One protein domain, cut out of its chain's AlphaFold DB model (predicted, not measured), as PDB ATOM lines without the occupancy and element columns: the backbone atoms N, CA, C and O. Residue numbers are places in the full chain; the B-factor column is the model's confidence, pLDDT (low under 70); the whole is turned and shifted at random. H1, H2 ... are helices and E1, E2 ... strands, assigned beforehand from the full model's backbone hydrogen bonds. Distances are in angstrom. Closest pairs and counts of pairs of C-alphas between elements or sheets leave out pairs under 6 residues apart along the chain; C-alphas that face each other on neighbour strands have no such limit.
ATOM      1  N   TYR A   8      29.655 -34.526  22.892       43.06
ATOM      2  CA  TYR A   8      30.320 -33.690  21.884       43.06
ATOM      3  C   TYR A   8      30.524 -34.463  20.569       43.06
ATOM      4  O   TYR A   8      31.637 -34.571  20.058       43.06
ATOM      5  N   GLY A   9      29.442 -35.064  20.059       37.62
ATOM      6  CA  GLY A   9      29.421 -35.787  18.783       37.62
ATOM      7  C   GLY A   9      29.502 -34.883  17.551       37.62
ATOM      8  O   GLY A   9      30.149 -35.256  16.578       37.62
ATOM      9  N   GLU A  10      28.928 -33.681  17.619       42.84
ATOM     10  CA  GLU A  10      29.209 -32.607  16.664       42.84
ATOM     11  C   GLU A  10      30.374 -31.755  17.187       42.84
ATOM     12  O   GLU A  10      30.196 -30.795  17.940       42.84
ATOM     13  N   VAL A  11      31.589 -32.076  16.736       53.25
ATOM     14  CA  VAL A  11      32.518 -30.991  16.393       53.25
ATOM     15  C   VAL A  11      31.861 -30.278  15.220       53.25
ATOM     16  O   VAL A  11      31.512 -30.960  14.260       53.25
ATOM     17  N   ASP A  12      31.633 -28.965  15.318       64.62
ATOM     18  CA  ASP A  12      30.812 -28.234  14.344       64.62
ATOM     19  C   ASP A  12      31.213 -28.576  12.901       64.62
ATOM     20  O   ASP A  12      32.301 -28.236  12.434       64.62
ATOM     21  N   GLU A  13      30.322 -29.287  12.210       65.50
ATOM     22  CA  GLU A  13      30.542 -29.795  10.858       65.50
ATOM     23  C   GLU A  13      30.739 -28.636   9.865       65.50
ATOM     24  O   GLU A  13      31.489 -28.771   8.896       65.50
ATOM     25  N   VAL A  14      30.141 -27.466  10.145       66.94
ATOM     26  CA  VAL A  14      30.401 -26.226   9.403       66.94
ATOM     27  C   VAL A  14      31.878 -25.873   9.543       66.94
ATOM     28  O   VAL A  14      32.584 -25.844   8.537       66.94
ATOM     29  N   LEU A  15      32.364 -25.681  10.773       71.56
ATOM     30  CA  LEU A  15      33.766 -25.379  11.059       71.56
ATOM     31  C   LEU A  15      34.722 -26.415  10.459       71.56
ATOM     32  O   LEU A  15      35.616 -26.016   9.714       71.56
ATOM     33  N   MET A  16      34.519 -27.712  10.706       74.00
ATOM     34  CA  MET A  16      35.389 -28.779  10.188       74.00
ATOM     35  C   MET A  16      35.469 -28.775   8.655       74.00
ATOM     36  O   MET A  16      36.559 -28.931   8.114       74.00
ATOM     37  N   SER A  17      34.365 -28.490   7.949       72.56
ATOM     38  CA  SER A  17      34.360 -28.344   6.482       72.56
ATOM     39  C   SER A  17      35.124 -27.115   5.952       72.56
ATOM     40  O   SER A  17      35.261 -26.948   4.740       72.56
ATOM     41  N   THR A  18      35.608 -26.234   6.837       75.06
ATOM     42  CA  THR A  18      36.397 -25.034   6.494       75.06
ATOM     43  C   THR A  18      37.874 -25.122   6.889       75.06
ATOM     44  O   THR A  18      38.641 -24.220   6.545       75.06
ATOM     45  N   LEU A  19      38.278 -26.169   7.614       79.56
ATOM     46  CA  LEU A  19      39.648 -26.339   8.096       79.56
ATOM     47  C   LEU A  19      40.553 -26.970   7.034       79.56
ATOM     48  O   LEU A  19      40.131 -27.834   6.268       79.56
ATOM     49  N   THR A  20      41.830 -26.587   7.034       80.12
ATOM     50  CA  THR A  20      42.857 -27.317   6.275       80.12
ATOM     51  C   THR A  20      43.116 -28.688   6.906       80.12
ATOM     52  O   THR A  20      42.812 -28.914   8.080       80.12
ATOM     53  N   ARG A  21      43.727 -29.618   6.162       75.69
ATOM     54  CA  ARG A  21      44.008 -30.982   6.651       75.69
ATOM     55  C   ARG A  21      44.793 -30.996   7.972       75.69
ATOM     56  O   ARG A  21      44.492 -31.794   8.857       75.69
ATOM     57  N   THR A  22      45.758 -30.089   8.129       81.00
ATOM     58  CA  THR A  22      46.567 -29.940   9.352       81.00
ATOM     59  C   THR A  22      45.748 -29.365  10.512       81.00
ATOM     60  O   THR A  22      45.827 -29.871  11.632       81.00
ATOM     61  N   GLN A  23      44.910 -28.356  10.247       83.50
ATOM     62  CA  GLN A  23      43.996 -27.773  11.235       83.50
ATOM     63  C   GLN A  23      42.961 -28.803  11.727       83.50
ATOM     64  O   GLN A  23      42.753 -28.937  12.934       83.50
ATOM     65  N   ALA A  24      42.356 -29.570  10.813       81.75
ATOM     66  CA  ALA A  24      41.405 -30.634  11.131       81.75
ATOM     67  C   ALA A  24      42.046 -31.722  12.009       81.75
ATOM     68  O   ALA A  24      41.521 -32.032  13.077       81.75
ATOM     69  N   ALA A  25      43.234 -32.214  11.634       81.19
ATOM     70  CA  ALA A  25      43.966 -33.209  12.420       81.19
ATOM     71  C   ALA A  25      44.318 -32.715  13.840       81.19
ATOM     72  O   ALA A  25      44.238 -33.485  14.800       81.19
ATOM     73  N   ALA A  26      44.666 -31.432  14.009       82.25
ATOM     74  CA  ALA A  26      44.908 -30.838  15.327       82.25
ATOM     75  C   ALA A  26      43.624 -30.781  16.185       82.25
ATOM     76  O   ALA A  26      43.654 -31.101  17.379       82.25
ATOM     77  N   VAL A  27      42.477 -30.440  15.584       83.44
ATOM     78  CA  VAL A  27      41.170 -30.460  16.264       83.44
ATOM     79  C   VAL A  27      40.776 -31.886  16.656       83.44
ATOM     80  O   VAL A  27      40.457 -32.121  17.823       83.44
ATOM     81  N   GLU A  28      40.873 -32.855  15.743       82.69
ATOM     82  CA  GLU A  28      40.582 -34.274  15.997       82.69
ATOM     83  C   GLU A  28      41.430 -34.840  17.144       82.69
ATOM     84  O   GLU A  28      40.890 -35.429  18.086       82.69
ATOM     85  N   ARG A  29      42.749 -34.590  17.132       82.38
ATOM     86  CA  ARG A  29      43.652 -34.941  18.242       82.38
ATOM     87  C   ARG A  29      43.168 -34.345  19.559       82.38
ATOM     88  O   ARG A  29      43.151 -35.042  20.576       82.38
ATOM     89  N   ARG A  30      42.788 -33.063  19.588       80.81
ATOM     90  CA  ARG A  30      42.414 -32.390  20.842       80.81
ATOM     91  C   ARG A  30      41.045 -32.833  21.362       80.81
ATOM     92  O   ARG A  30      40.896 -32.981  22.573       80.81
ATOM     93  N   VAL A  31      40.097 -33.126  20.472       81.12
ATOM     94  CA  VAL A  31      38.786 -33.717  20.799       81.12
ATOM     95  C   VAL A  31      38.943 -35.154  21.301       81.12
ATOM     96  O   VAL A  31      38.360 -35.504  22.326       81.12
ATOM     97  N   SER A  32      39.793 -35.966  20.664       80.81
ATOM     98  CA  SER A  32      40.120 -37.324  21.119       80.81
ATOM     99  C   SER A  32      40.729 -37.322  22.529       80.81
ATOM    100  O   SER A  32      40.213 -37.988  23.429       80.81
ATOM    101  N   ASN A  33      41.738 -36.474  22.766       81.69
ATOM    102  CA  ASN A  33      42.339 -36.275  24.090       81.69
ATOM    103  C   ASN A  33      41.306 -35.819  25.139       81.69
ATOM    104  O   ASN A  33      41.261 -36.361  26.246       81.69
ATOM    105  N   LEU A  34      40.440 -34.852  24.808       77.31
ATOM    106  CA  LEU A  34      39.373 -34.405  25.709       77.31
ATOM    107  C   LEU A  34      38.430 -35.565  26.062       77.31
ATOM    108  O   LEU A  34      38.216 -35.842  27.242       77.31
ATOM    109  N   ASN A  35      37.943 -36.297  25.060       77.00
ATOM    110  CA  ASN A  35      37.062 -37.449  25.241       77.00
ATOM    111  C   ASN A  35      37.726 -38.575  26.052       77.00
ATOM    112  O   ASN A  35      37.055 -39.215  26.863       77.00
ATOM    113  N   GLN A  36      39.038 -38.783  25.918       75.88
ATOM    114  CA  GLN A  36      39.799 -39.695  26.775       75.88
ATOM    115  C   GLN A  36      39.803 -39.221  28.237       75.88
ATOM    116  O   GLN A  36      39.445 -39.998  29.122       75.88
ATOM    117  N   THR A  37      40.118 -37.947  28.511       73.94
ATOM    118  CA  THR A  37      40.094 -37.417  29.891       73.94
ATOM    119  C   THR A  37      38.696 -37.457  30.518       73.94
ATOM    120  O   THR A  37      38.562 -37.793  31.695       73.94
ATOM    121  N   ASN A 195      64.454  -8.474   8.392       87.06
ATOM    122  CA  ASN A 195      63.401  -7.577   7.935       87.06
ATOM    123  C   ASN A 195      62.317  -8.410   7.250       87.06
ATOM    124  O   ASN A 195      62.598  -9.128   6.297       87.06
ATOM    125  N   PHE A 196      61.091  -8.300   7.759       85.94
ATOM    126  CA  PHE A 196      59.904  -8.945   7.213       85.94
ATOM    127  C   PHE A 196      58.931  -7.862   6.743       85.94
ATOM    128  O   PHE A 196      58.430  -7.078   7.557       85.94
ATOM    129  N   THR A 197      58.665  -7.808   5.439       79.25
ATOM    130  CA  THR A 197      57.703  -6.881   4.826       79.25
ATOM    131  C   THR A 197      56.436  -7.632   4.422       79.25
ATOM    132  O   THR A 197      56.497  -8.740   3.901       79.25
ATOM    133  N   LEU A 198      55.260  -7.069   4.720       79.75
ATOM    134  CA  LEU A 198      53.977  -7.727   4.453       79.75
ATOM    135  C   LEU A 198      53.626  -7.623   2.963       79.75
ATOM    136  O   LEU A 198      53.339  -6.522   2.487       79.75
ATOM    137  N   VAL A 199      53.581  -8.757   2.264       78.44
ATOM    138  CA  VAL A 199      53.080  -8.828   0.885       78.44
ATOM    139  C   VAL A 199      51.595  -8.444   0.857       78.44
ATOM    140  O   VAL A 199      50.797  -8.908   1.674       78.44
ATOM    141  N   LYS A 200      51.220  -7.565  -0.081       78.06
ATOM    142  CA  LYS A 200      49.820  -7.215  -0.356       78.06
ATOM    143  C   LYS A 200      49.273  -8.114  -1.464       78.06
ATOM    144  O   LYS A 200      49.822  -8.131  -2.562       78.06
ATOM    145  N   ASP A 201      48.166  -8.804  -1.200       83.12
ATOM    146  CA  ASP A 201      47.361  -9.430  -2.253       83.12
ATOM    147  C   ASP A 201      46.385  -8.415  -2.895       83.12
ATOM    148  O   ASP A 201      46.238  -7.278  -2.437       83.12
ATOM    149  N   LYS A 202      45.684  -8.830  -3.960       88.38
ATOM    150  CA  LYS A 202      44.697  -7.986  -4.663       88.38
ATOM    151  C   LYS A 202      43.454  -7.645  -3.826       88.38
ATOM    152  O   LYS A 202      42.729  -6.720  -4.180       88.38
ATOM    153  N   LEU A 203      43.178  -8.368  -2.740       90.31
ATOM    154  CA  LEU A 203      42.069  -8.088  -1.821       90.31
ATOM    155  C   LEU A 203      42.460  -7.067  -0.741       90.31
ATOM    156  O   LEU A 203      41.576  -6.549  -0.047       90.31
ATOM    157  N   GLY A 204      43.747  -6.733  -0.633       88.31
ATOM    158  CA  GLY A 204      44.297  -5.717   0.254       88.31
ATOM    159  C   GLY A 204      44.374  -6.152   1.719       88.31
ATOM    160  O   GLY A 204      43.720  -7.093   2.181       88.31
ATOM    161  N   VAL A 205      45.199  -5.440   2.484       90.12
ATOM    162  CA  VAL A 205      45.540  -5.824   3.857       90.12
ATOM    163  C   VAL A 205      44.348  -5.648   4.797       90.12
ATOM    164  O   VAL A 205      43.724  -4.597   4.834       90.12
ATOM    165  N   THR A 206      44.076  -6.652   5.629       93.94
ATOM    166  CA  THR A 206      43.052  -6.559   6.683       93.94
ATOM    167  C   THR A 206      43.729  -6.432   8.045       93.94
ATOM    168  O   THR A 206      44.574  -7.252   8.396       93.94
ATOM    169  N   LYS A 207      43.389  -5.420   8.842       93.75
ATOM    170  CA  LYS A 207      43.831  -5.267  10.238       93.75
ATOM    171  C   LYS A 207      42.714  -5.650  11.210       93.75
ATOM    172  O   LYS A 207      41.536  -5.654  10.876       93.75
ATOM    173  N   VAL A 208      43.075  -5.910  12.467       92.19
ATOM    174  CA  VAL A 208      42.109  -6.300  13.521       92.19
ATOM    175  C   VAL A 208      41.021  -5.242  13.791       92.19
ATOM    176  O   VAL A 208      39.956  -5.575  14.294       92.19
ATOM    177  N   GLY A 209      41.271  -3.972  13.453       91.31
ATOM    178  CA  GLY A 209      40.288  -2.881  13.556       91.31
ATOM    179  C   GLY A 209      39.455  -2.652  12.290       91.31
ATOM    180  O   GLY A 209      38.812  -1.610  12.186       91.31
ATOM    181  N   ASP A 210      39.518  -3.570  11.322       94.62
ATOM    182  CA  ASP A 210      38.871  -3.427  10.015       94.62
ATOM    183  C   ASP A 210      37.665  -4.364   9.856       94.62
ATOM    184  O   ASP A 210      36.804  -4.095   9.027       94.62
ATOM    185  N   LEU A 211      37.589  -5.436  10.648       95.75
ATOM    186  CA  LEU A 211      36.511  -6.431  10.639       95.75
ATOM    187  C   LEU A 211      35.458  -6.152  11.722       95.75
ATOM    188  O   LEU A 211      35.784  -5.636  12.793       95.75
ATOM    189  N   SER A 212      34.210  -6.569  11.484       94.56
ATOM    190  CA  SER A 212      33.155  -6.526  12.507       94.56
ATOM    191  C   SER A 212      33.473  -7.424  13.711       94.56
ATOM    192  O   SER A 212      34.241  -8.385  13.617       94.56
ATOM    193  N   GLU A 213      32.828  -7.182  14.857       92.19
ATOM    194  CA  GLU A 213      33.013  -8.036  16.040       92.19
ATOM    195  C   GLU A 213      32.578  -9.494  15.827       92.19
ATOM    196  O   GLU A 213      33.099 -10.392  16.489       92.19
ATOM    197  N   MET A 214      31.623  -9.744  14.924       92.56
ATOM    198  CA  MET A 214      31.170 -11.100  14.590       92.56
ATOM    199  C   MET A 214      32.229 -11.834  13.764       92.56
ATOM    200  O   MET A 214      32.589 -12.968  14.078       92.56
ATOM    201  N   PRO A 457      45.522 -12.501   8.613       92.38
ATOM    202  CA  PRO A 457      45.940 -13.184   7.390       92.38
ATOM    203  C   PRO A 457      44.787 -13.358   6.393       92.38
ATOM    204  O   PRO A 457      43.653 -13.641   6.787       92.38
ATOM    205  N   SER A 458      45.063 -13.226   5.093       89.81
ATOM    206  CA  SER A 458      44.027 -13.292   4.053       89.81
ATOM    207  C   SER A 458      43.337 -14.658   3.989       89.81
ATOM    208  O   SER A 458      42.114 -14.700   3.843       89.81
ATOM    209  N   PHE A 459      44.061 -15.760   4.228       87.88
ATOM    210  CA  PHE A 459      43.467 -17.101   4.336       87.88
ATOM    211  C   PHE A 459      42.395 -17.179   5.436       87.88
ATOM    212  O   PHE A 459      41.335 -17.764   5.221       87.88
ATOM    213  N   MET A 460      42.596 -16.509   6.577       92.56
ATOM    214  CA  MET A 460      41.604 -16.469   7.656       92.56
ATOM    215  C   MET A 460      40.361 -15.675   7.251       92.56
ATOM    216  O   MET A 460      39.247 -16.062   7.595       92.56
ATOM    217  N   VAL A 461      40.524 -14.593   6.481       93.88
ATOM    218  CA  VAL A 461      39.386 -13.859   5.901       93.88
ATOM    219  C   VAL A 461      38.628 -14.753   4.909       93.88
ATOM    220  O   VAL A 461      37.400 -14.727   4.898       93.88
ATOM    221  N   MET A 462      39.313 -15.595   4.126       91.69
ATOM    222  CA  MET A 462      38.656 -16.568   3.238       91.69
ATOM    223  C   MET A 462      37.925 -17.674   4.016       91.69
ATOM    224  O   MET A 462      36.787 -17.997   3.679       91.69
ATOM    225  N   GLN A 463      38.503 -18.200   5.102       91.25
ATOM    226  CA  GLN A 463      37.824 -19.168   5.976       91.25
ATOM    227  C   GLN A 463      36.577 -18.562   6.642       91.25
ATOM    228  O   GLN A 463      35.526 -19.200   6.659       91.25
ATOM    229  N   VAL A 464      36.633 -17.300   7.097       93.50
ATOM    230  CA  VAL A 464      35.444 -16.561   7.572       93.50
ATOM    231  C   VAL A 464      34.362 -16.496   6.491       93.50
ATOM    232  O   VAL A 464      33.192 -16.736   6.797       93.50
ATOM    233  N   ARG A 465      34.731 -16.244   5.227       93.44
ATOM    234  CA  ARG A 465      33.776 -16.247   4.107       93.44
ATOM    235  C   ARG A 465      33.154 -17.613   3.852       93.44
ATOM    236  O   ARG A 465      31.943 -17.691   3.637       93.44
ATOM    237  N   HIS A 466      33.947 -18.681   3.918       90.50
ATOM    238  CA  HIS A 466      33.428 -20.035   3.744       90.50
ATOM    239  C   HIS A 466      32.454 -20.417   4.873       90.50
ATOM    240  O   HIS A 466      31.382 -20.948   4.589       90.50
ATOM    241  N   LEU A 467      32.738 -20.033   6.129       90.44
ATOM    242  CA  LEU A 467      31.813 -20.216   7.258       90.44
ATOM    243  C   LEU A 467      30.434 -19.589   6.975       90.44
ATOM    244  O   LEU A 467      29.423 -20.279   7.077       90.44
ATOM    245  N   TYR A 468      30.369 -18.324   6.532       91.12
ATOM    246  CA  TYR A 468      29.083 -17.696   6.167       91.12
ATOM    247  C   TYR A 468      28.382 -18.383   4.984       91.12
ATOM    248  O   TYR A 468      27.152 -18.462   4.958       91.12
ATOM    249  N   GLN A 469      29.129 -18.894   4.003       88.38
ATOM    250  CA  GLN A 469      28.549 -19.625   2.871       88.38
ATOM    251  C   GLN A 469      27.915 -20.953   3.314       88.38
ATOM    252  O   GLN A 469      26.811 -21.271   2.870       88.38
ATOM    253  N   VAL A 470      28.560 -21.701   4.214       84.94
ATOM    254  CA  VAL A 470      28.030 -22.968   4.744       84.94
ATOM    255  C   VAL A 470      26.869 -22.726   5.725       84.94
ATOM    256  O   VAL A 470      25.841 -23.396   5.618       84.94
ATOM    257  N   GLU A 471      26.946 -21.704   6.586       85.31
ATOM    258  CA  GLU A 471      25.820 -21.229   7.414       85.31
ATOM    259  C   GLU A 471      24.595 -20.853   6.550       85.31
ATOM    260  O   GLU A 471      23.456 -21.229   6.851       85.31
ATOM    261  N   SER A 472      24.815 -20.158   5.425       82.94
ATOM    262  CA  SER A 472      23.760 -19.797   4.465       82.94
ATOM    263  C   SER A 472      23.155 -21.015   3.754       82.94
ATOM    264  O   SER A 472      21.961 -21.009   3.454       82.94
ATOM    265  N   ARG A 473      23.940 -22.072   3.500       80.06
ATOM    266  CA  ARG A 473      23.447 -23.341   2.931       80.06
ATOM    267  C   ARG A 473      22.571 -24.085   3.941       80.06
ATOM    268  O   ARG A 473      21.371 -24.201   3.700       80.06
ATOM    269  N   LYS A 474      23.087 -24.416   5.134       74.75
ATOM    270  CA  LYS A 474      22.310 -25.125   6.178       74.75
ATOM    271  C   LYS A 474      21.001 -24.407   6.549       74.75
ATOM    272  O   LYS A 474      19.981 -25.057   6.785       74.75
ATOM    273  N   THR A 475      20.976 -23.069   6.546       72.69
ATOM    274  CA  THR A 475      19.749 -22.278   6.797       72.69
ATOM    275  C   THR A 475      18.782 -22.182   5.608       72.69
ATOM    276  O   THR A 475      17.621 -21.815   5.810       72.69
ATOM    277  N   GLU A 507      25.649  -6.655 -15.253       67.94
ATOM    278  CA  GLU A 507      26.919  -7.336 -15.022       67.94
ATOM    279  C   GLU A 507      28.084  -6.391 -15.354       67.94
ATOM    280  O   GLU A 507      28.169  -5.847 -16.453       67.94
ATOM    281  N   GLY A 508      28.962  -6.160 -14.373       79.50
ATOM    282  CA  GLY A 508      30.076  -5.221 -14.498       79.50
ATOM    283  C   GLY A 508      29.896  -3.860 -13.816       79.50
ATOM    284  O   GLY A 508      30.832  -3.070 -13.883       79.50
ATOM    285  N   VAL A 509      28.791  -3.573 -13.109       88.31
ATOM    286  CA  VAL A 509      28.675  -2.354 -12.273       88.31
ATOM    287  C   VAL A 509      28.400  -2.655 -10.796       88.31
ATOM    288  O   VAL A 509      27.822  -3.680 -10.444       88.31
ATOM    289  N   ILE A 510      28.784  -1.731  -9.909       90.69
ATOM    290  CA  ILE A 510      28.408  -1.735  -8.486       90.69
ATOM    291  C   ILE A 510      27.710  -0.437  -8.084       90.69
ATOM    292  O   ILE A 510      28.055   0.646  -8.554       90.69
ATOM    293  N   ARG A 511      26.757  -0.535  -7.154       93.31
ATOM    294  CA  ARG A 511      26.124   0.614  -6.493       93.31
ATOM    295  C   ARG A 511      26.768   0.817  -5.124       93.31
ATOM    296  O   ARG A 511      26.723  -0.074  -4.279       93.31
ATOM    297  N   VAL A 512      27.367   1.988  -4.930       94.25
ATOM    298  CA  VAL A 512      28.022   2.413  -3.691       94.25
ATOM    299  C   VAL A 512      27.153   3.461  -3.004       94.25
ATOM    300  O   VAL A 512      26.687   4.407  -3.642       94.25
ATOM    301  N   GLU A 513      26.942   3.297  -1.703       94.25
ATOM    302  CA  GLU A 513      26.216   4.227  -0.836       94.25
ATOM    303  C   GLU A 513      27.212   4.987   0.052       94.25
ATOM    304  O   GLU A 513      28.241   4.445   0.450       94.25
ATOM    305  N   ALA A 514      26.936   6.249   0.361       90.50
ATOM    306  CA  ALA A 514      27.802   7.099   1.175       90.50
ATOM    307  C   ALA A 514      26.961   8.110   1.978       90.50
ATOM    308  O   ALA A 514      27.000   9.306   1.687       90.50
ATOM    309  N   PRO A 515      26.152   7.651   2.953       86.62
ATOM    310  CA  PRO A 515      25.150   8.486   3.623       86.62
ATOM    311  C   PRO A 515      25.748   9.709   4.335       86.62
ATOM    312  O   PRO A 515      25.089  10.739   4.428       86.62
ATOM    313  N   ASP A 516      27.005   9.613   4.776       83.38
ATOM    314  CA  ASP A 516      27.728  10.674   5.485       83.38
ATOM    315  C   ASP A 516      28.432  11.683   4.544       83.38
ATOM    316  O   ASP A 516      29.209  12.519   5.010       83.38
ATOM    317  N   LEU A 517      28.235  11.593   3.218       82.31
ATOM    318  CA  LEU A 517      28.889  12.449   2.216       82.31
ATOM    319  C   LEU A 517      27.880  13.225   1.343       82.31
ATOM    320  O   LEU A 517      26.806  12.707   1.044       82.31
ATOM    321  N   PRO A 518      28.244  14.423   0.826       81.50
ATOM    322  CA  PRO A 518      27.364  15.225  -0.038       81.50
ATOM    323  C   PRO A 518      26.883  14.498  -1.303       81.50
ATOM    324  O   PRO A 518      25.800  14.778  -1.808       81.50
ATOM    325  N   LYS A 519      27.679  13.550  -1.813       82.25
ATOM    326  CA  LYS A 519      27.252  12.595  -2.836       82.25
ATOM    327  C   LYS A 519      26.827  11.302  -2.143       82.25
ATOM    328  O   LYS A 519      27.671  10.469  -1.845       82.25
ATOM    329  N   THR A 520      25.532  11.136  -1.896       86.38
ATOM    330  CA  THR A 520      25.008  10.053  -1.043       86.38
ATOM    331  C   THR A 520      24.982   8.669  -1.701       86.38
ATOM    332  O   THR A 520      24.933   7.662  -0.995       86.38
ATOM    333  N   ALA A 521      25.044   8.584  -3.034       90.19
ATOM    334  CA  ALA A 521      25.168   7.327  -3.774       90.19
ATOM    335  C   ALA A 521      25.824   7.524  -5.155       90.19
ATOM    336  O   ALA A 521      25.850   8.632  -5.702       90.19
ATOM    337  N   MET A 522      26.343   6.439  -5.735       90.69
ATOM    338  CA  MET A 522      26.860   6.391  -7.108       90.69
ATOM    339  C   MET A 522      26.881   4.951  -7.637       90.69
ATOM    340  O   MET A 522      27.237   4.031  -6.905       90.69
ATOM    341  N   VAL A 523      26.549   4.767  -8.916       91.31
ATOM    342  CA  VAL A 523      26.864   3.536  -9.660       91.31
ATOM    343  C   VAL A 523      28.237   3.706 -10.317       91.31
ATOM    344  O   VAL A 523      28.567   4.806 -10.762       91.31
ATOM    345  N   LEU A 524      29.054   2.653 -10.315       88.94
ATOM    346  CA  LEU A 524      30.423   2.641 -10.834       88.94
ATOM    347  C   LEU A 524      30.687   1.370 -11.643       88.94
ATOM    348  O   LEU A 524      30.416   0.269 -11.163       88.94
ATOM    349  N   ASP A 525      31.295   1.529 -12.811       89.56
ATOM    350  CA  ASP A 525      31.774   0.433 -13.654       89.56
ATOM    351  C   ASP A 525      33.016  -0.241 -13.047       89.56
ATOM    352  O   ASP A 525      33.921   0.421 -12.522       89.56
ATOM    353  N   LEU A 526      33.066  -1.572 -13.126       88.31
ATOM    354  CA  LEU A 526      34.135  -2.417 -12.596       88.31
ATOM    355  C   LEU A 526      35.314  -2.520 -13.570       88.31
ATOM    356  O   LEU A 526      35.566  -3.558 -14.180       88.31
ATOM    357  N   ASP A 527      36.082  -1.438 -13.655       86.88
ATOM    358  CA  ASP A 527      37.424  -1.453 -14.241       86.88
ATOM    359  C   ASP A 527      38.317  -2.487 -13.500       86.88
ATOM    360  O   ASP A 527      38.388  -2.455 -12.264       86.88
ATOM    361  N   PRO A 528      39.019  -3.399 -14.209       87.88
ATOM    362  CA  PRO A 528      39.980  -4.335 -13.622       87.88
ATOM    363  C   PRO A 528      41.062  -3.711 -12.729       87.88
ATOM    364  O   PRO A 528      41.645  -4.433 -11.919       87.88
ATOM    365  N   GLN A 529      41.342  -2.410 -12.847       88.19
ATOM    366  CA  GLN A 529      42.293  -1.671 -12.008       88.19
ATOM    367  C   GLN A 529      41.640  -0.926 -10.828       88.19
ATOM    368  O   GLN A 529      42.362  -0.487  -9.937       88.19
ATOM    369  N   LEU A 530      40.305  -0.813 -10.763       90.38
ATOM    370  CA  LEU A 530      39.593   0.012  -9.774       90.38
ATOM    371  C   LEU A 530      39.942  -0.364  -8.323       90.38
ATOM    372  O   LEU A 530      39.625  -1.468  -7.868       90.38
ATOM    373  N   THR A 531      40.519   0.576  -7.570       94.06
ATOM    374  CA  THR A 531      40.814   0.401  -6.140       94.06
ATOM    375  C   THR A 531      39.733   1.002  -5.237       94.06
ATOM    376  O   THR A 531      38.982   1.903  -5.627       94.06
ATOM    377  N   ALA A 532      39.674   0.552  -3.981       92.56
ATOM    378  CA  ALA A 532      38.844   1.168  -2.945       92.56
ATOM    379  C   ALA A 532      39.170   2.661  -2.741       92.56
ATOM    380  O   ALA A 532      38.262   3.471  -2.531       92.56
ATOM    381  N   GLY A 533      40.447   3.041  -2.856       90.81
ATOM    382  CA  GLY A 533      40.892   4.431  -2.807       90.81
ATOM    383  C   GLY A 533      40.335   5.277  -3.950       90.81
ATOM    384  O   GLY A 533      39.916   6.412  -3.717       90.81
ATOM    385  N   ASP A 534      40.248   4.730  -5.164       91.00
ATOM    386  CA  ASP A 534      39.646   5.422  -6.309       91.00
ATOM    387  C   ASP A 534      38.143   5.623  -6.129       91.00
ATOM    388  O   ASP A 534      37.638   6.715  -6.393       91.00
ATOM    389  N   VAL A 535      37.435   4.609  -5.619       91.19
ATOM    390  CA  VAL A 535      36.011   4.713  -5.266       91.19
ATOM    391  C   VAL A 535      35.798   5.851  -4.261       91.19
ATOM    392  O   VAL A 535      35.020   6.766  -4.534       91.19
ATOM    393  N   VAL A 536      36.546   5.877  -3.150       90.31
ATOM    394  CA  VAL A 536      36.456   6.961  -2.151       90.31
ATOM    395  C   VAL A 536      36.813   8.328  -2.756       90.31
ATOM    396  O   VAL A 536      36.161   9.328  -2.445       90.31
ATOM    397  N   ARG A 537      37.795   8.400  -3.666       88.00
ATOM    398  CA  ARG A 537      38.181   9.650  -4.346       88.00
ATOM    399  C   ARG A 537      37.074  10.173  -5.269       88.00
ATOM    400  O   ARG A 537      36.792  11.369  -5.237       88.00
ATOM    401  N   ARG A 538      36.389   9.298  -6.023       88.19
ATOM    402  CA  ARG A 538      35.248   9.666  -6.892       88.19
ATOM    403  C   ARG A 538      34.077  10.275  -6.101       88.19
ATOM    404  O   ARG A 538      33.373  11.129  -6.636       88.19
ATOM    405  N   PHE A 539      33.882   9.888  -4.838       85.19
ATOM    406  CA  PHE A 539      32.846  10.455  -3.956       85.19
ATOM    407  C   PHE A 539      33.207  11.814  -3.338       85.19
ATOM    408  O   PHE A 539      32.314  12.608  -3.053       85.19
ATOM    409  N   ARG A 540      34.498  12.101  -3.145       77.56
ATOM    410  CA  ARG A 540      34.983  13.369  -2.563       77.56
ATOM    411  C   ARG A 540      35.024  14.536  -3.558       77.56
ATOM    412  O   ARG A 540      35.106  15.684  -3.132       77.56
ATOM    413  N   GLY A 541      34.947  14.243  -4.858       61.03
ATOM    414  CA  GLY A 541      34.924  15.230  -5.941       61.03
ATOM    415  C   GLY A 541      36.282  15.882  -6.240       61.03
ATOM    416  O   GLY A 541      37.240  15.784  -5.474       61.03
ATOM    417  N   ASN A 571      40.330  12.968   5.766       57.31
ATOM    418  CA  ASN A 571      41.311  11.908   6.087       57.31
ATOM    419  C   ASN A 571      40.782  10.624   6.767       57.31
ATOM    420  O   ASN A 571      41.591   9.731   6.989       57.31
ATOM    421  N   ASN A 572      39.479  10.470   7.063       74.25
ATOM    422  CA  ASN A 572      38.985   9.294   7.825       74.25
ATOM    423  C   ASN A 572      37.794   8.517   7.211       74.25
ATOM    424  O   ASN A 572      37.182   7.701   7.895       74.25
ATOM    425  N   THR A 573      37.432   8.742   5.943       87.00
ATOM    426  CA  THR A 573      36.376   7.954   5.263       87.00
ATOM    427  C   THR A 573      36.964   6.784   4.478       87.00
ATOM    428  O   THR A 573      37.874   6.991   3.674       87.00
ATOM    429  N   TYR A 574      36.401   5.589   4.648       92.50
ATOM    430  CA  TYR A 574      36.845   4.352   3.999       92.50
ATOM    431  C   TYR A 574      35.676   3.685   3.274       92.50
ATOM    432  O   TYR A 574      34.524   3.882   3.657       92.50
ATOM    433  N   LEU A 575      35.974   2.887   2.245       95.00
ATOM    434  CA  LEU A 575      35.004   1.972   1.646       95.00
ATOM    435  C   LEU A 575      34.915   0.695   2.492       95.00
ATOM    436  O   LEU A 575      35.932   0.170   2.951       95.00
ATOM    437  N   TYR A 576      33.697   0.199   2.666       96.50
ATOM    438  CA  TYR A 576      33.373  -1.035   3.363       96.50
ATOM    439  C   TYR A 576      32.624  -1.982   2.427       96.50
ATOM    440  O   TYR A 576      31.709  -1.561   1.714       96.50
ATOM    441  N   GLU A 577      32.963  -3.268   2.492       96.19
ATOM    442  CA  GLU A 577      32.057  -4.343   2.082       96.19
ATOM    443  C   GLU A 577      31.202  -4.767   3.289       96.19
ATOM    444  O   GLU A 577      31.695  -4.851   4.419       96.19
ATOM    445  N   ARG A 578      29.914  -5.032   3.065       94.50
ATOM    446  CA  ARG A 578      28.970  -5.431   4.115       94.50
ATOM    447  C   ARG A 578      28.008  -6.498   3.603       94.50
ATOM    448  O   ARG A 578      27.379  -6.312   2.563       94.50
ATOM    449  N   GLY A 579      27.843  -7.580   4.356       92.06
ATOM    450  CA  GLY A 579      26.989  -8.698   3.960       92.06
ATOM    451  C   GLY A 579      27.586  -9.585   2.860       92.06
ATOM    452  O   GLY A 579      28.794  -9.604   2.608       92.06
ATOM    453  N   GLY A 580      26.712 -10.368   2.228       90.75
ATOM    454  CA  GLY A 580      27.100 -11.449   1.328       90.75
ATOM    455  C   GLY A 580      27.732 -12.601   2.107       90.75
ATOM    456  O   GLY A 580      27.020 -13.315   2.812       90.75
ATOM    457  N   ASN A 581      29.050 -12.778   2.000       92.94
ATOM    458  CA  ASN A 581      29.808 -13.760   2.785       92.94
ATOM    459  C   ASN A 581      30.693 -13.153   3.892       92.94
ATOM    460  O   ASN A 581      31.581 -13.829   4.392       92.94
ATOM    461  N   ILE A 582      30.466 -11.908   4.312       95.31
ATOM    462  CA  ILE A 582      31.147 -11.310   5.472       95.31
ATOM    463  C   ILE A 582      30.168 -10.453   6.282       95.31
ATOM    464  O   ILE A 582      29.176  -9.973   5.733       95.31
ATOM    465  N   GLY A 583      30.417 -10.245   7.577       94.88
ATOM    466  CA  GLY A 583      29.619  -9.322   8.383       94.88
ATOM    467  C   GLY A 583      29.811  -7.881   7.908       94.88
ATOM    468  O   GLY A 583      28.927  -7.292   7.281       94.88
ATOM    469  N   GLU A 584      30.992  -7.325   8.177       95.00
ATOM    470  CA  GLU A 584      31.430  -6.031   7.645       95.00
ATOM    471  C   GLU A 584      32.965  -5.937   7.649       95.00
ATOM    472  O   GLU A 584      33.606  -6.320   8.632       95.00
ATOM    473  N   ARG A 585      33.561  -5.409   6.570       96.06
ATOM    474  CA  ARG A 585      35.010  -5.190   6.453       96.06
ATOM    475  C   ARG A 585      35.330  -3.830   5.829       96.06
ATOM    476  O   ARG A 585      34.963  -3.562   4.688       96.06
ATOM    477  N   CYS A 586      36.060  -3.000   6.570       95.75
ATOM    478  CA  CYS A 586      36.787  -1.837   6.061       95.75
ATOM    479  C   CYS A 586      37.877  -2.317   5.098       95.75
ATOM    480  O   CYS A 586      38.630  -3.233   5.430       95.75
ATOM    481  N   LEU A 587      37.986  -1.692   3.929       95.19
ATOM    482  CA  LEU A 587      38.967  -2.070   2.914       95.19
ATOM    483  C   LEU A 587      40.286  -1.294   3.075       95.19
ATOM    484  O   LEU A 587      40.298  -0.166   3.580       95.19
ATOM    485  N   ASP A 588      41.391  -1.900   2.631       91.81
ATOM    486  CA  ASP A 588      42.646  -1.183   2.367       91.81
ATOM    487  C   ASP A 588      42.430  -0.296   1.132       91.81
ATOM    488  O   ASP A 588      41.631  -0.633   0.257       91.81
ATOM    489  N   MET A 589      43.121   0.841   1.040       91.00
ATOM    490  CA  MET A 589      42.949   1.745  -0.105       91.00
ATOM    491  C   MET A 589      43.361   1.079  -1.424       91.00
ATOM    492  O   MET A 589      42.760   1.382  -2.451       91.00
ATOM    493  N   ASP A 590      44.288   0.119  -1.376       89.94
ATOM    494  CA  ASP A 590      44.798  -0.598  -2.548       89.94
ATOM    495  C   ASP A 590      43.952  -1.842  -2.905       89.94
ATOM    496  O   ASP A 590      44.253  -2.537  -3.875       89.94
ATOM    497  N   THR A 591      42.890  -2.156  -2.142       92.94
ATOM    498  CA  THR A 591      41.999  -3.295  -2.429       92.94
ATOM    499  C   THR A 591      41.364  -3.147  -3.814       92.94
ATOM    500  O   THR A 591      40.618  -2.199  -4.063       92.94
ATOM    501  N   ASN A 592      41.594  -4.122  -4.696       94.25
ATOM    502  CA  ASN A 592      41.033  -4.155  -6.041       94.25
ATOM    503  C   ASN A 592      39.571  -4.630  -6.022       94.25
ATOM    504  O   ASN A 592      39.262  -5.768  -5.652       94.25
ATOM    505  N   ILE A 593      38.662  -3.760  -6.457       94.50
ATOM    506  CA  ILE A 593      37.217  -3.961  -6.330       94.50
ATOM    507  C   ILE A 593      36.713  -5.044  -7.287       94.50
ATOM    508  O   ILE A 593      35.961  -5.919  -6.863       94.50
ATOM    509  N   ALA A 594      37.188  -5.070  -8.536       91.94
ATOM    510  CA  ALA A 594      36.816  -6.101  -9.508       91.94
ATOM    511  C   ALA A 594      37.233  -7.523  -9.069       91.94
ATOM    512  O   ALA A 594      36.540  -8.497  -9.370       91.94
ATOM    513  N   THR A 595      38.336  -7.660  -8.322       92.81
ATOM    514  CA  THR A 595      38.736  -8.935  -7.700       92.81
ATOM    515  C   THR A 595      37.873  -9.251  -6.475       92.81
ATOM    516  O   THR A 595      37.418 -10.383  -6.326       92.81
ATOM    517  N   LEU A 596      37.590  -8.265  -5.617       93.69
ATOM    518  CA  LEU A 596      36.793  -8.473  -4.406       93.69
ATOM    519  C   LEU A 596      35.323  -8.823  -4.700       93.69
ATOM    520  O   LEU A 596      34.774  -9.693  -4.026       93.69
ATOM    521  N   VAL A 597      34.704  -8.236  -5.732       93.25
ATOM    522  CA  VAL A 597      33.341  -8.584  -6.186       93.25
ATOM    523  C   VAL A 597      33.229 -10.074  -6.530       93.25
ATOM    524  O   VAL A 597      32.257 -10.714  -6.146       93.25
ATOM    525  N   LYS A 598      34.246 -10.670  -7.169       91.88
ATOM    526  CA  LYS A 598      34.259 -12.114  -7.484       91.88
ATOM    527  C   LYS A 598      34.300 -12.994  -6.230       91.88
ATOM    528  O   LYS A 598      33.787 -14.108  -6.243       91.88
ATOM    529  N   VAL A 599      34.892 -12.490  -5.147       92.19
ATOM    530  CA  VAL A 599      35.007 -13.183  -3.854       92.19
ATOM    531  C   VAL A 599      33.782 -12.937  -2.960       92.19
ATOM    532  O   VAL A 599      33.461 -13.786  -2.129       92.19
ATOM    533  N   ASN A 600      33.069 -11.817  -3.129       93.88
ATOM    534  CA  ASN A 600      31.849 -11.477  -2.390       93.88
ATOM    535  C   ASN A 600      30.787 -10.805  -3.296       93.88
ATOM    536  O   ASN A 600      30.541  -9.602  -3.175       93.88
ATOM    537  N   PRO A 601      30.122 -11.559  -4.196       91.00
ATOM    538  CA  PRO A 601      29.227 -10.993  -5.217       91.00
ATOM    539  C   PRO A 601      27.914 -10.421  -4.662       91.00
ATOM    540  O   PRO A 601      27.181  -9.750  -5.379       91.00
ATOM    541  N   HIS A 602      27.612 -10.666  -3.384       90.81
ATOM    542  CA  HIS A 602      26.425 -10.152  -2.693       90.81
ATOM    543  C   HIS A 602      26.777  -9.082  -1.639       90.81
ATOM    544  O   HIS A 602      25.997  -8.827  -0.719       90.81
ATOM    545  N   ALA A 603      27.965  -8.475  -1.741       93.38
ATOM    546  CA  ALA A 603      28.373  -7.355  -0.902       93.38
ATOM    547  C   ALA A 603      27.543  -6.094  -1.191       93.38
ATOM    548  O   ALA A 603      27.361  -5.704  -2.345       93.38
ATOM    549  N   LYS A 604      27.131  -5.392  -0.132       94.50
ATOM    550  CA  LYS A 604      26.750  -3.976  -0.207       94.50
ATOM    551  C   LYS A 604      27.985  -3.112   0.038       94.50
ATOM    552  O   LYS A 604      28.795  -3.425   0.912       94.50
ATOM    553  N   TRP A 605      28.113  -2.033  -0.728       95.81
ATOM    554  CA  TRP A 605      29.294  -1.170  -0.757       95.81
ATOM    555  C   TRP A 605      28.969   0.165  -0.096       95.81
ATOM    556  O   TRP A 605      28.128   0.907  -0.601       95.81
ATOM    557  N   VAL A 606      29.612   0.469   1.033       94.75
ATOM    558  CA  VAL A 606      29.289   1.658   1.840       94.75
ATOM    559  C   VAL A 606      30.547   2.460   2.149       94.75
ATOM    560  O   VAL A 606      31.511   1.914   2.678       94.75
ATOM    561  N   ILE A 607      30.546   3.761   1.866       93.88
ATOM    562  CA  ILE A 607      31.571   4.695   2.339       93.88
ATOM    563  C   ILE A 607      31.071   5.357   3.619       93.88
ATOM    564  O   ILE A 607      30.003   5.965   3.626       93.88
ATOM    565  N   LYS A 608      31.864   5.268   4.687       90.75
ATOM    566  CA  LYS A 608      31.582   5.904   5.982       90.75
ATOM    567  C   LYS A 608      32.880   6.283   6.712       90.75
ATOM    568  O   LYS A 608      33.951   5.776   6.347       90.75
ATOM    569  N   PRO A 609      32.838   7.167   7.723       87.56
ATOM    570  CA  PRO A 609      33.963   7.399   8.619       87.56
ATOM    571  C   PRO A 609      34.374   6.124   9.365       87.56
ATOM    572  O   PRO A 609      33.527   5.304   9.728       87.56
ATOM    573  N   LYS A 610      35.668   5.968   9.659       80.25
ATOM    574  CA  LYS A 610      36.129   4.872  10.514       80.25
ATOM    575  C   LYS A 610      35.732   5.135  11.963       80.25
ATOM    576  O   LYS A 610      36.229   6.075  12.583       80.25
ATOM    577  N   THR A 611      34.847   4.292  12.491       62.31
ATOM    578  CA  THR A 611      34.457   4.263  13.907       62.31
ATOM    579  C   THR A 611      35.682   3.951  14.765       62.31
ATOM    580  O   THR A 611      36.173   2.816  14.760       62.31
ATOM    581  N   HIS A 612      36.204   4.984  15.427       49.78
ATOM    582  CA  HIS A 612      37.532   4.971  16.045       49.78
ATOM    583  C   HIS A 612      37.664   4.064  17.262       49.78
ATOM    584  O   HIS A 612      36.640   3.755  17.910       49.78
TER     585      HIS A 612
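What this domain is: This is residues 8 to 37, 195 to 214, 457 to 475, 507 to 541 and 571 to 612 of the 612 residues of the protein "rho GTPase-activating protein 18-like" of Branchiostoma belcheri (UniProt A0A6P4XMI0). A strongly twisted sheet of five strands with two short helices, H4 and H5, over one face makes the body; the long helix H3 passes the sheet's E5 edge, and beyond H3 the helices H1 and H2 reach to one end of the longest axis. The short strand E1 lies well away from the sheet, at the end of a loop. The 146 printed residues hold five named helices and six named strands in the order H1 H2 E1 H3 E2 E3 H4 E4 E5 H5 E6, and the class is mixed. The sheet runs E3 E2 E6 E4 E5, mixed. The whole is loose, with a radius of gyration of the C-alphas of 18.4 A and spans of 64 by 45 by 30 A.

How they stand to each other: H1, residues 13 to 16, is close to but not clearly touching H2, residues 21 to 37, with the closest C-alphas, Met 16 and Ala 24, 6.4 A apart. E1, residues 196 to 198, pairs with no named strand. H3, residues 458 to 475, touches H1 with residues 467 to 471 alone, the closest C-alphas being Val 14 and Val 470, 6.2 A apart. E2, residues 509 to 513, and E3, residues 521 to 525, form an antiparallel hairpin, with N 512 and O 522 2.8 A apart. E4, residues 573 to 579, and E5, residues 582 to 586, form another, with N 585 and O 577 at 2.9 A. E6, residues 604 to 609, is parallel to E2, with N 607 and O 513 at 2.8 A, and antiparallel to E4, with N 576 and O 606 at 2.8 A. H3 only grazes this sheet, with its residues 461 to 469; the C-alphas of Arg 465 and Ile 582, the closest of H3 and E5, are 5.8 A apart. H4, residues 532 to 540, and H5, residues 593 to 599, are on one face of the sheet, making two layers, helices and sheet. E5, H5 and E6 form a split strand-helix-strand unit, two strands running the same way with E4 between them, and its crossover is right-handed. Every O i to N i+4 pair is within hydrogen-bond range in H2, H3 and H4, and 2 of 3 in H5; H1 is too short for such a pair, and its 1 pair of O i and N i+3 is not within range.

Where its parts are: H1 begins at C-alpha 13, (30.542, -29.795, 10.858). H2 is 24.4 A long, H3 26.0 A, E4 19.2 A and E6 16.1 A. E6 ends at C-alpha 609, (33.963, 7.399, 8.619).

The domain as a whole: The C-alphas farthest apart, Gln 36 and Gly 541, are 64.1 A apart. The gaps across the cuts are 43.8 A from C-alpha 37 to 195, 16.6 A from 214 to 457, 27.4 A from 475 to 507 and 14.0 A from 541 to 571. Of the links that are printed whole, none is long. The model's pLDDT is under 70 at residues 8 to 14, 507, 541, 571, 611 and 612.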